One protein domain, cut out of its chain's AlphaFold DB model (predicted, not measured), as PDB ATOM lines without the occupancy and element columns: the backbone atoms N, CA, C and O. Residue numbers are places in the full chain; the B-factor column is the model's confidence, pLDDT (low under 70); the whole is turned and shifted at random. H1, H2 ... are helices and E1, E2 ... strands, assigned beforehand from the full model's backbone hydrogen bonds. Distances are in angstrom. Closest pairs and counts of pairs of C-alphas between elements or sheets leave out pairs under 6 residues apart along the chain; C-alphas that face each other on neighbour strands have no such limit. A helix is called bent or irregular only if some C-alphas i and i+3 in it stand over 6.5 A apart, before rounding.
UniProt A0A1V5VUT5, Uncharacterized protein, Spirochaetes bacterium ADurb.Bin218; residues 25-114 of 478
ATOM      1  N   THR A  25     103.027 173.589 184.532       87.88
ATOM      2  CA  THR A  25     101.759 173.572 185.267       87.88
ATOM      3  C   THR A  25     100.814 172.551 184.652       87.88
ATOM      4  O   THR A  25     100.485 172.639 183.469       87.88
ATOM      5  N   ILE A  26     100.349 171.608 185.469       87.38
ATOM      6  CA  ILE A  26      99.248 170.700 185.150       87.38
ATOM      7  C   ILE A  26      97.993 171.276 185.808       87.38
ATOM      8  O   ILE A  26      97.980 171.530 187.010       87.38
ATOM      9  N   ASN A  27      96.943 171.489 185.020       89.62
ATOM     10  CA  ASN A  27      95.628 171.877 185.518       89.62
ATOM     11  C   ASN A  27      94.695 170.674 185.404       89.62
ATOM     12  O   ASN A  27      94.563 170.115 184.314       89.62
ATOM     13  N   THR A  28      94.046 170.303 186.503       86.88
ATOM     14  CA  THR A  28      92.986 169.286 186.522       86.88
ATOM     15  C   THR A  28      91.623 169.975 186.668       86.88
ATOM     16  O   THR A  28      91.488 171.141 186.286       86.88
ATOM     17  N   GLU A  29      90.595 169.301 187.186       84.06
ATOM     18  CA  GLU A  29      89.329 169.956 187.520       84.06
ATOM     19  C   GLU A  29      89.508 170.812 188.786       84.06
ATOM     20  O   GLU A  29      89.301 172.031 188.743       84.06
ATOM     21  N   HIS A  30      90.048 170.210 189.852       85.31
ATOM     22  CA  HIS A  30      90.129 170.777 191.202       85.31
ATOM     23  C   HIS A  30      91.530 171.258 191.631       85.31
ATOM     24  O   HIS A  30      91.658 171.905 192.676       85.31
ATOM     25  N   PHE A  31      92.582 171.015 190.836       85.31
ATOM     26  CA  PHE A  31      93.971 171.325 191.208       85.31
ATOM     27  C   PHE A  31      94.751 172.115 190.153       85.31
ATOM     28  O   PHE A  31      94.580 171.951 188.943       85.31
ATOM     29  N   THR A  32      95.668 172.944 190.655       87.94
ATOM     30  CA  THR A  32      96.685 173.667 189.882       87.94
ATOM     31  C   THR A  32      98.059 173.205 190.370       87.94
ATOM     32  O   THR A  32      98.507 173.586 191.451       87.94
ATOM     33  N   ILE A  33      98.729 172.349 189.598       85.06
ATOM     34  CA  ILE A  33      99.925 171.615 190.035       85.06
ATOM     35  C   ILE A  33     101.161 172.182 189.337       85.06
ATOM     36  O   ILE A  33     101.334 171.996 188.134       85.06
ATOM     37  N   ARG A  34     102.032 172.867 190.082       88.50
ATOM     38  CA  ARG A  34     103.236 173.549 189.574       88.50
ATOM     39  C   ARG A  34     104.481 172.727 189.888       88.50
ATOM     40  O   ARG A  34     104.696 172.368 191.041       88.50
ATOM     41  N   HIS A  35     105.322 172.443 188.898       82.81
ATOM     42  CA  HIS A  35     106.484 171.568 189.069       82.81
ATOM     43  C   HIS A  35     107.659 171.938 188.149       82.81
ATOM     44  O   HIS A  35     107.482 172.529 187.084       82.81
ATOM     45  N   ASN A  36     108.878 171.534 188.516       82.75
ATOM     46  CA  ASN A  36     110.003 171.546 187.574       82.75
ATOM     47  C   ASN A  36     109.756 170.513 186.456       82.75
ATOM     48  O   ASN A  36     109.178 169.448 186.700       82.75
ATOM     49  N   ALA A  37     110.226 170.778 185.232       78.25
ATOM     50  CA  ALA A  37     110.009 169.895 184.076       78.25
ATOM     51  C   ALA A  37     110.529 168.453 184.294       78.25
ATOM     52  O   ALA A  37     109.905 167.487 183.853       78.25
ATOM     53  N   GLU A  38     111.618 168.299 185.050       73.06
ATOM     54  CA  GLU A  38     112.192 167.007 185.464       73.06
ATOM     55  C   GLU A  38     111.218 166.117 186.266       73.06
ATOM     56  O   GLU A  38     111.307 164.890 186.208       73.06
ATOM     57  N   PHE A  39     110.232 166.709 186.949       74.88
ATOM     58  CA  PHE A  39     109.256 165.998 187.779       74.88
ATOM     59  C   PHE A  39     107.914 165.722 187.088       74.88
ATOM     60  O   PHE A  39     107.010 165.210 187.742       74.88
ATOM     61  N   THR A  40     107.758 165.989 185.785       76.81
ATOM     62  CA  THR A  40     106.465 165.850 185.071       76.81
ATOM     63  C   THR A  40     105.789 164.484 185.289       76.81
ATOM     64  O   THR A  40     104.609 164.414 185.624       76.81
ATOM     65  N   GLY A  41     106.542 163.381 185.197       72.19
ATOM     66  CA  GLY A  41     106.020 162.024 185.429       72.19
ATOM     67  C   GLY A  41     105.721 161.677 186.898       72.19
ATOM     68  O   GLY A  41     105.131 160.636 187.178       72.19
ATOM     69  N   PHE A  42     106.134 162.517 187.851       71.88
ATOM     70  CA  PHE A  42     105.699 162.459 189.248       71.88
ATOM     71  C   PHE A  42     104.475 163.358 189.464       71.88
ATOM     72  O   PHE A  42     103.490 162.883 190.017       71.88
ATOM     73  N   ALA A  43     104.488 164.579 188.923       72.19
ATOM     74  CA  ALA A  43     103.382 165.529 188.995       72.19
ATOM     75  C   ALA A  43     102.066 164.984 188.412       72.19
ATOM     76  O   ALA A  43     101.022 165.165 189.026       72.19
ATOM     77  N   LEU A  44     102.116 164.235 187.303       75.44
ATOM     78  CA  LEU A  44     100.940 163.543 186.754       75.44
ATOM     79  C   LEU A  44     100.338 162.520 187.735       75.44
ATOM     80  O   LEU A  44      99.128 162.477 187.904       75.44
ATOM     81  N   ARG A  45     101.164 161.749 188.456       73.69
ATOM     82  CA  ARG A  45     100.663 160.783 189.457       73.69
ATOM     83  C   ARG A  45     100.089 161.474 190.692       73.69
ATOM     84  O   ARG A  45      99.129 160.981 191.269       73.69
ATOM     85  N   ILE A  46     100.669 162.609 191.083       76.50
ATOM     86  CA  ILE A  46     100.121 163.471 192.135       76.50
ATOM     87  C   ILE A  46      98.771 164.066 191.703       76.50
ATOM     88  O   ILE A  46      97.875 164.158 192.533       76.50
ATOM     89  N   ALA A  47      98.585 164.376 190.415       78.62
ATOM     90  CA  ALA A  47      97.300 164.798 189.856       78.62
ATOM     91  C   ALA A  47      96.223 163.705 189.980       78.62
ATOM     92  O   ALA A  47      95.166 163.952 190.559       78.62
ATOM     93  N   ASP A  48      96.526 162.489 189.512       74.88
ATOM     94  CA  ASP A  48      95.611 161.338 189.574       74.88
ATOM     95  C   ASP A  48      95.207 160.992 191.023       74.88
ATOM     96  O   ASP A  48      94.057 160.645 191.299       74.88
ATOM     97  N   LEU A  49      96.153 161.094 191.966       74.19
ATOM     98  CA  LEU A  49      95.913 160.869 193.395       74.19
ATOM     99  C   LEU A  49      95.080 161.992 194.027       74.19
ATOM    100  O   LEU A  49      94.116 161.704 194.735       74.19
ATOM    101  N   ALA A  50      95.423 163.256 193.758       77.88
ATOM    102  CA  ALA A  50      94.729 164.416 194.313       77.88
ATOM    103  C   ALA A  50      93.249 164.446 193.903       77.88
ATOM    104  O   ALA A  50      92.392 164.626 194.767       77.88
ATOM    105  N   GLU A  51      92.939 164.192 192.628       83.12
ATOM    106  CA  GLU A  51      91.553 164.108 192.148       83.12
ATOM    107  C   GLU A  51      90.789 162.940 192.786       83.12
ATOM    108  O   GLU A  51      89.669 163.117 193.257       83.12
ATOM    109  N   ASN A  52      91.405 161.760 192.913       78.69
ATOM    110  CA  ASN A  52      90.764 160.606 193.551       78.69
ATOM    111  C   ASN A  52      90.432 160.869 195.038       78.69
ATOM    112  O   ASN A  52      89.324 160.575 195.496       78.69
ATOM    113  N   PHE A  53      91.355 161.473 195.796       75.56
ATOM    114  CA  PHE A  53      91.090 161.865 197.187       75.56
ATOM    115  C   PHE A  53      90.075 163.007 197.289       75.56
ATOM    116  O   PHE A  53      89.233 162.987 198.188       75.56
ATOM    117  N   TYR A  54      90.095 163.959 196.353       81.31
ATOM    118  CA  TYR A  54      89.087 165.010 196.278       81.31
ATOM    119  C   TYR A  54      87.692 164.415 196.063       81.31
ATOM    120  O   TYR A  54      86.815 164.671 196.880       81.31
ATOM    121  N   SER A  55      87.494 163.551 195.059       82.06
ATOM    122  CA  SER A  55      86.195 162.914 194.813       82.06
ATOM    123  C   SER A  55      85.705 162.092 196.011       82.06
ATOM    124  O   SER A  55      84.509 162.080 196.290       82.06
ATOM    125  N   GLN A  56      86.589 161.420 196.758       77.75
ATOM    126  CA  GLN A  56      86.196 160.708 197.987       77.75
ATOM    127  C   GLN A  56      85.655 161.669 199.061       77.75
ATOM    128  O   GLN A  56      84.624 161.395 199.678       77.75
ATOM    129  N   ILE A  57      86.314 162.811 199.264       79.50
ATOM    130  CA  ILE A  57      85.939 163.801 200.282       79.50
ATOM    131  C   ILE A  57      84.724 164.627 199.842       79.50
ATOM    132  O   ILE A  57      83.856 164.907 200.666       79.50
ATOM    133  N   GLU A  58      84.600 164.944 198.556       84.62
ATOM    134  CA  GLU A  58      83.433 165.599 197.960       84.62
ATOM    135  C   GLU A  58      82.174 164.743 198.127       84.62
ATOM    136  O   GLU A  58      81.160 165.236 198.626       84.62
ATOM    137  N   ASN A  59      82.251 163.445 197.806       84.69
ATOM    138  CA  ASN A  59      81.161 162.496 198.040       84.69
ATOM    139  C   ASN A  59      80.839 162.352 199.540       84.69
ATOM    140  O   ASN A  59      79.668 162.268 199.914       84.69
ATOM    141  N   PHE A  60      81.846 162.369 200.424       83.00
ATOM    142  CA  PHE A  60      81.595 162.319 201.867       83.00
ATOM    143  C   PHE A  60      81.038 163.628 202.447       83.00
ATOM    144  O   PHE A  60      80.287 163.565 203.420       83.00
ATOM    145  N   LEU A  61      81.364 164.800 201.903       80.88
ATOM    146  CA  LEU A  61      80.897 166.082 202.439       80.88
ATOM    147  C   LEU A  61      79.693 166.652 201.684       80.88
ATOM    148  O   LEU A  61      79.071 167.585 202.187       80.88
ATOM    149  N   GLU A  62      79.324 166.105 200.524       84.38
ATOM    150  CA  GLU A  62      78.306 166.651 199.609       84.38
ATOM    151  C   GLU A  62      78.599 168.141 199.318       84.38
ATOM    152  O   GLU A  62      77.756 169.024 199.531       84.38
ATOM    153  N   PHE A  63      79.861 168.453 198.993       78.88
ATOM    154  CA  PHE A  63      80.369 169.821 198.847       78.88
ATOM    155  C   PHE A  63      81.614 169.878 197.963       78.88
ATOM    156  O   PHE A  63      82.636 169.298 198.315       78.88
ATOM    157  N   SER A  64      81.526 170.642 196.879       80.94
ATOM    158  CA  SER A  64      82.653 171.010 196.021       80.94
ATOM    159  C   SER A  64      83.317 172.297 196.521       80.94
ATOM    160  O   SER A  64      82.631 173.199 197.012       80.94
ATOM    161  N   LEU A  65      84.633 172.433 196.349       74.00
ATOM    162  CA  LEU A  65      85.319 173.716 196.528       74.00
ATOM    163  C   LEU A  65      85.017 174.665 195.358       74.00
ATOM    164  O   LEU A  65      85.016 174.263 194.200       74.00
ATOM    165  N   TYR A  66      84.844 175.957 195.651       71.44
ATOM    166  CA  TYR A  66      84.643 176.998 194.628       71.44
ATOM    167  C   TYR A  66      85.936 177.447 193.924       71.44
ATOM    168  O   TYR A  66      85.886 178.254 192.997       71.44
ATOM    169  N   GLN A  67      87.095 176.985 194.396       75.12
ATOM    170  CA  GLN A  67      88.423 177.341 193.892       75.12
ATOM    171  C   GLN A  67      89.351 176.132 193.950       75.12
ATOM    172  O   GLN A  67      89.155 175.230 194.768       75.12
ATOM    173  N   ARG A  68      90.394 176.151 193.117       78.88
ATOM    174  CA  ARG A  68      91.383 175.077 193.073       78.88
ATOM    175  C   ARG A  68      92.309 175.104 194.283       78.88
ATOM    176  O   ARG A  68      92.524 176.133 194.927       78.88
ATOM    177  N   ILE A  69      92.896 173.949 194.569       79.62
ATOM    178  CA  ILE A  69      94.033 173.831 195.483       79.62
ATOM    179  C   ILE A  69      95.319 173.906 194.650       79.62
ATOM    180  O   ILE A  69      95.444 173.239 193.619       79.62
ATOM    181  N   ASN A  70      96.287 174.716 195.087       83.00
ATOM    182  CA  ASN A  70      97.619 174.727 194.498       83.00
ATOM    183  C   ASN A  70      98.455 173.596 195.106       83.00
ATOM    184  O   ASN A  70      98.510 173.427 196.325       83.00
ATOM    185  N   ILE A  71      99.145 172.847 194.252       80.31
ATOM    186  CA  ILE A  71     100.133 171.848 194.658       80.31
ATOM    187  C   ILE A  71     101.455 172.238 194.004       80.31
ATOM    188  O   ILE A  71     101.585 172.188 192.784       80.31
ATOM    189  N   GLU A  72     102.449 172.638 194.791       81.75
ATOM    190  CA  GLU A  72     103.800 172.882 194.292       81.75
ATOM    191  C   GLU A  72     104.705 171.678 194.564       81.75
ATOM    192  O   GLU A  72     104.885 171.261 195.705       81.75
ATOM    193  N   ILE A  73     105.321 171.147 193.510       76.31
ATOM    194  CA  ILE A  73     106.312 170.075 193.581       76.31
ATOM    195  C   ILE A  73     107.687 170.686 193.323       76.31
ATOM    196  O   ILE A  73     108.004 171.142 192.222       76.31
ATOM    197  N   SER A  74     108.504 170.677 194.367       69.81
ATOM    198  CA  SER A  74     109.841 171.260 194.420       69.81
ATOM    199  C   SER A  74     110.873 170.190 194.783       69.81
ATOM    200  O   SER A  74     110.533 169.128 195.301       69.81
ATOM    201  N   ASN A  75     112.149 170.460 194.508       62.47
ATOM    202  CA  ASN A  75     113.239 169.645 195.035       62.47
ATOM    203  C   ASN A  75     113.671 170.243 196.380       62.47
ATOM    204  O   ASN A  75     113.926 171.449 196.445       62.47
ATOM    205  N   SER A  76     113.738 169.439 197.444       54.84
ATOM    206  CA  SER A  76     114.248 169.926 198.730       54.84
ATOM    207  C   SER A  76     115.781 170.033 198.705       54.84
ATOM    208  O   SER A  76     116.438 169.640 197.745       54.84
ATOM    209  N   SER A  77     116.389 170.554 199.774       43.88
ATOM    210  CA  SER A  77     117.851 170.504 199.955       43.88
ATOM    211  C   SER A  77     118.374 169.108 200.339       43.88
ATOM    212  O   SER A  77     119.583 168.904 200.428       43.88
ATOM    213  N   SER A  78     117.473 168.142 200.548       44.44
ATOM    214  CA  SER A  78     117.771 166.711 200.638       44.44
ATOM    215  C   SER A  78     117.408 166.012 199.320       44.44
ATOM    216  O   SER A  78     116.733 166.595 198.479       44.44
ATOM    217  N   PHE A  79     117.797 164.747 199.130       40.16
ATOM    218  CA  PHE A  79     117.481 163.959 197.920       40.16
ATOM    219  C   PHE A  79     115.996 163.517 197.829       40.16
ATOM    220  O   PHE A  79     115.692 162.401 197.408       40.16
ATOM    221  N   LEU A  80     115.070 164.374 198.265       47.28
ATOM    222  CA  LEU A  80     113.633 164.136 198.351       47.28
ATOM    223  C   LEU A  80     112.872 165.280 197.670       47.28
ATOM    224  O   LEU A  80     113.126 166.457 197.947       47.28
ATOM    225  N   ASN A  81     111.891 164.922 196.841       56.50
ATOM    226  CA  ASN A  81     110.905 165.868 196.326       56.50
ATOM    227  C   ASN A  81     110.035 166.363 197.492       56.50
ATOM    228  O   ASN A  81     109.461 165.550 198.215       56.50
ATOM    229  N   SER A  82     109.889 167.675 197.640       61.34
ATOM    230  CA  SER A  82     108.942 168.297 198.564       61.34
ATOM    231  C   SER A  82     107.665 168.686 197.822       61.34
ATOM    232  O   SER A  82     107.708 169.467 196.868       61.34
ATOM    233  N   ILE A  83     106.523 168.165 198.276       63.50
ATOM    234  CA  ILE A  83     105.205 168.665 197.872       63.50
ATOM    235  C   ILE A  83     104.772 169.702 198.908       63.50
ATOM    236  O   ILE A  83     104.756 169.420 200.104       63.50
ATOM    237  N   VAL A  84     104.433 170.902 198.452       69.12
ATOM    238  CA  VAL A  84     103.862 171.979 199.262       69.12
ATOM    239  C   VAL A  84     102.454 172.225 198.745       69.12
ATOM    240  O   VAL A  84     102.275 172.644 197.603       69.12
ATOM    241  N   ILE A  85     101.451 171.942 199.571       67.44
ATOM    242  CA  ILE A  85     100.045 172.153 199.221       67.44
ATOM    243  C   ILE A  85      99.583 173.460 199.864       67.44
ATOM    244  O   ILE A  85      99.808 173.688 201.053       67.44
ATOM    245  N   SER A  86      98.952 174.331 199.080       65.75
ATOM    246  CA  SER A  86      98.456 175.624 199.547       65.75
ATOM    247  C   SER A  86      97.128 175.996 198.880       65.75
ATOM    248  O   SER A  86      96.841 175.583 197.753       65.75
ATOM    249  N   PRO A  87      96.267 176.774 199.552       62.72
ATOM    250  CA  PRO A  87      95.111 177.359 198.890       62.72
ATOM    251  C   PRO A  87      95.528 178.470 197.909       62.72
ATOM    252  O   PRO A  87      96.642 178.984 197.955       62.72
ATOM    253  N   GLU A  88      94.620 178.858 197.013       63.38
ATOM    254  CA  GLU A  88      94.830 179.974 196.074       63.38
ATOM    255  C   GLU A  88      94.634 181.368 196.708       63.38
ATOM    256  O   GLU A  88      95.149 182.359 196.197       63.38
ATOM    257  N   VAL A  89      93.945 181.435 197.851       64.31
ATOM    258  CA  VAL A  89      93.664 182.641 198.653       64.31
ATOM    259  C   VAL A  89      93.759 182.267 200.141       64.31
ATOM    260  O   VAL A  89      93.725 181.083 200.475       64.31
ATOM    261  N   ASP A  90      93.881 183.232 201.052       59.47
ATOM    262  CA  ASP A  90      93.790 182.967 202.495       59.47
ATOM    263  C   ASP A  90      92.334 182.702 202.938       59.47
ATOM    264  O   ASP A  90      91.402 183.348 202.457       59.47
ATOM    265  N   PHE A  91      92.122 181.729 203.834       56.97
ATOM    266  CA  PHE A  91      90.799 181.106 204.063       56.97
ATOM    267  C   PHE A  91      90.409 180.887 205.538       56.97
ATOM    268  O   PHE A  91      89.481 180.119 205.811       56.97
ATOM    269  N   SER A  92      91.081 181.553 206.483       55.75
ATOM    270  CA  SER A  92      91.026 181.297 207.937       55.75
ATOM    271  C   SER A  92      89.635 181.237 208.592       55.75
ATOM    272  O   SER A  92      89.503 180.626 209.646       55.75
ATOM    273  N   GLU A  93      88.601 181.834 207.988       55.41
ATOM    274  CA  GLU A  93      87.234 181.926 208.544       55.41
ATOM    275  C   GLU A  93      86.155 181.273 207.644       55.41
ATOM    276  O   GLU A  93      84.955 181.493 207.807       55.41
ATOM    277  N   SER A  94      86.564 180.476 206.651       62.09
ATOM    278  CA  SER A  94      85.676 179.944 205.600       62.09
ATOM    279  C   SER A  94      85.199 178.503 205.835       62.09
ATOM    280  O   SER A  94      85.859 177.710 206.501       62.09
ATOM    281  N   LYS A  95      84.078 178.111 205.207       63.19
ATOM    282  CA  LYS A  95      83.597 176.709 205.207       63.19
ATOM    283  C   LYS A  95      84.591 175.761 204.528       63.19
ATOM    284  O   LYS A  95      84.799 174.637 204.981       63.19
ATOM    285  N   ASP A  96      85.252 176.259 203.486       70.38
ATOM    286  CA  ASP A  96      86.344 175.594 202.784       70.38
ATOM    287  C   ASP A  96      87.504 175.197 203.705       70.38
ATOM    288  O   ASP A  96      88.206 174.243 203.384       70.38
ATOM    289  N   PHE A  97      87.730 175.894 204.828       72.06
ATOM    290  CA  PHE A  97      88.826 175.591 205.754       72.06
ATOM    291  C   PHE A  97      88.741 174.157 206.291       72.06
ATOM    292  O   PHE A  97      89.743 173.443 206.285       72.06
ATOM    293  N   LEU A  98      87.546 173.701 206.690       71.44
ATOM    294  CA  LEU A  98      87.359 172.326 207.160       71.44
ATOM    295  C   LEU A  98      87.603 171.318 206.030       71.44
ATOM    296  O   LEU A  98      88.303 170.330 206.237       71.44
ATOM    297  N   TYR A  99      87.053 171.577 204.839       75.88
ATOM    298  CA  TYR A  99      87.234 170.712 203.668       75.88
ATOM    299  C   TYR A  99      88.718 170.578 203.309       75.88
ATOM    300  O   TYR A  99      89.232 169.471 203.169       75.88
ATOM    301  N   LYS A 100      89.419 171.714 203.219       71.44
ATOM    302  CA  LYS A 100      90.851 171.795 202.922       71.44
ATOM    303  C   LYS A 100      91.668 171.097 204.011       71.44
ATOM    304  O   LYS A 100      92.546 170.322 203.656       71.44
ATOM    305  N   LYS A 101      91.336 171.247 205.303       72.81
ATOM    306  CA  LYS A 101      92.029 170.507 206.373       72.81
ATOM    307  C   LYS A 101      91.811 168.992 206.280       72.81
ATOM    308  O   LYS A 101      92.789 168.258 206.326       72.81
ATOM    309  N   ILE A 102      90.576 168.521 206.071       73.06
ATOM    310  CA  ILE A 102      90.295 167.088 205.848       73.06
ATOM    311  C   ILE A 102      91.077 166.570 204.632       73.06
ATOM    312  O   ILE A 102      91.687 165.509 204.718       73.06
ATOM    313  N   PHE A 103      91.108 167.321 203.526       75.94
ATOM    314  CA  PHE A 103      91.874 166.965 202.330       75.94
ATOM    315  C   PHE A 103      93.384 166.910 202.591       75.94
ATOM    316  O   PHE A 103      94.024 165.947 202.175       75.94
ATOM    317  N   PHE A 104      93.951 167.884 203.308       71.12
ATOM    318  CA  PHE A 104      95.374 167.885 203.645       71.12
ATOM    319  C   PHE A 104      95.743 166.675 204.509       71.12
ATOM    320  O   PHE A 104      96.681 165.973 204.144       71.12
ATOM    321  N   GLU A 105      94.981 166.338 205.558       66.44
ATOM    322  CA  GLU A 105      95.278 165.129 206.349       66.44
ATOM    323  C   GLU A 105      95.066 163.833 205.544       66.44
ATOM    324  O   GLU A 105      95.852 162.893 205.671       66.44
ATOM    325  N   PHE A 106      94.075 163.781 204.644       65.12
ATOM    326  CA  PHE A 106      93.869 162.622 203.764       65.12
ATOM    327  C   PHE A 106      95.051 162.407 202.807       65.12
ATOM    328  O   PHE A 106      95.472 161.269 202.591       65.12
ATOM    329  N   PHE A 107      95.599 163.498 202.268       64.69
ATOM    330  CA  PHE A 107      96.728 163.492 201.343       64.69
ATOM    331  C   PHE A 107      98.060 163.193 202.063       64.69
ATOM    332  O   PHE A 107      98.782 162.260 201.700       64.69
ATOM    333  N   ASN A 108      98.347 163.918 203.151       60.59
ATOM    334  CA  ASN A 108      99.488 163.693 204.049       60.59
ATOM    335  C   ASN A 108      99.519 162.244 204.559       60.59
ATOM    336  O   ASN A 108     100.565 161.589 204.563       60.59
ATOM    337  N   GLY A 109      98.342 161.721 204.916       51.22
ATOM    338  CA  GLY A 109      98.099 160.352 205.354       51.22
ATOM    339  C   GLY A 109      98.346 159.272 204.297       51.22
ATOM    340  O   GLY A 109      98.152 158.094 204.608       51.22
ATOM    341  N   GLN A 110      98.801 159.611 203.088       50.62
ATOM    342  CA  GLN A 110      99.280 158.661 202.076       50.62
ATOM    343  C   GLN A 110     100.732 158.927 201.646       50.62
ATOM    344  O   GLN A 110     101.505 157.970 201.590       50.62
ATOM    345  N   ASP A 111     101.125 160.188 201.429       43.19
ATOM    346  CA  ASP A 111     102.459 160.544 200.904       43.19
ATOM    347  C   ASP A 111     103.526 160.864 201.977       43.19
ATOM    348  O   ASP A 111     104.692 161.088 201.646       43.19
ATOM    349  N   GLY A 112     103.181 160.830 203.271       40.34
ATOM    350  CA  GLY A 112     104.162 160.878 204.369       40.34
ATOM    351  C   GLY A 112     104.725 162.268 204.690       40.34
ATOM    352  O   GLY A 112     105.796 162.376 205.289       40.34
ATOM    353  N   ILE A 113     104.011 163.325 204.304       35.69
ATOM    354  CA  ILE A 113     104.361 164.724 204.574       35.69
ATOM    355  C   ILE A 113     103.696 165.154 205.885       35.69
ATOM    356  O   ILE A 113     102.494 164.980 206.062       35.69
ATOM    357  N   SER A 114     104.476 165.671 206.836       33.91
ATOM    358  CA  SER A 114     104.006 165.932 208.202       33.91
ATOM    359  C   SER A 114     103.429 167.338 208.385       33.91
ATOM    360  O   SER A 114     104.166 168.323 208.296       33.91
TER     361      SER A 114
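This is residues 25 to 114 of the 478 residues of an uncharacterized protein of Spirochaetes bacterium ADurb.Bin218 (UniProt A0A1V5VUT5). A twisted four-stranded sheet has two helices over one face, making two layers; H1 runs along the strands and H2 packs steeply on H1's residues 50 to 61. The 90 printed residues hold E1, E2, H1, E3, E4, H2; the mixed sheet runs E1, E2, E3, E4. The class is mixed; the whole is compact, radius of gyration of the C-alphas 13.0 A, spans 37 by 23 by 22 A.

E1, residues 25 to 27, begins at C-alpha 25 (101.759, 173.572, 185.267). E2 is residues 31 to 35. H1, residues 37 to 61, 34.6 A, is irregular: C-alphas 38 and 41 are 7.9 A apart. E3, residues 69 to 75, and E4, residues 81 to 87, each measure 19.7 A. H2, residues 95 to 111, 25.2 A, ends at C-alpha 111 (102.459, 160.544, 200.904).

Hairpin E1 and E2 has N 26 and O 33 at 2.9 A. E2, H1, E3 form a strand-helix-strand unit, parallel neighbour strands with a helix between, its crossover left-handed; N 34 and O 71 are 2.8 A apart. Hairpin E3 and E4 has N 72 and O 84 at 2.8 A. H1 is over E2 and E3, height over the sheet 8.6 A. H1 touches H2, closest C-alphas Tyr 54 and Phe 103, 6.9 A, at a steep tilt of 54 degrees. O i to N i+4 pairs within hydrogen-bond range number 18 of 21 in H1, 11 of 13 in H2.

The farthest C-alphas, Glu 62 and Ser 77, are 39.7 A apart. The printed part has no cut and no long link. The model's pLDDT is under 70 in residues 74 to 95 and 105 to 114.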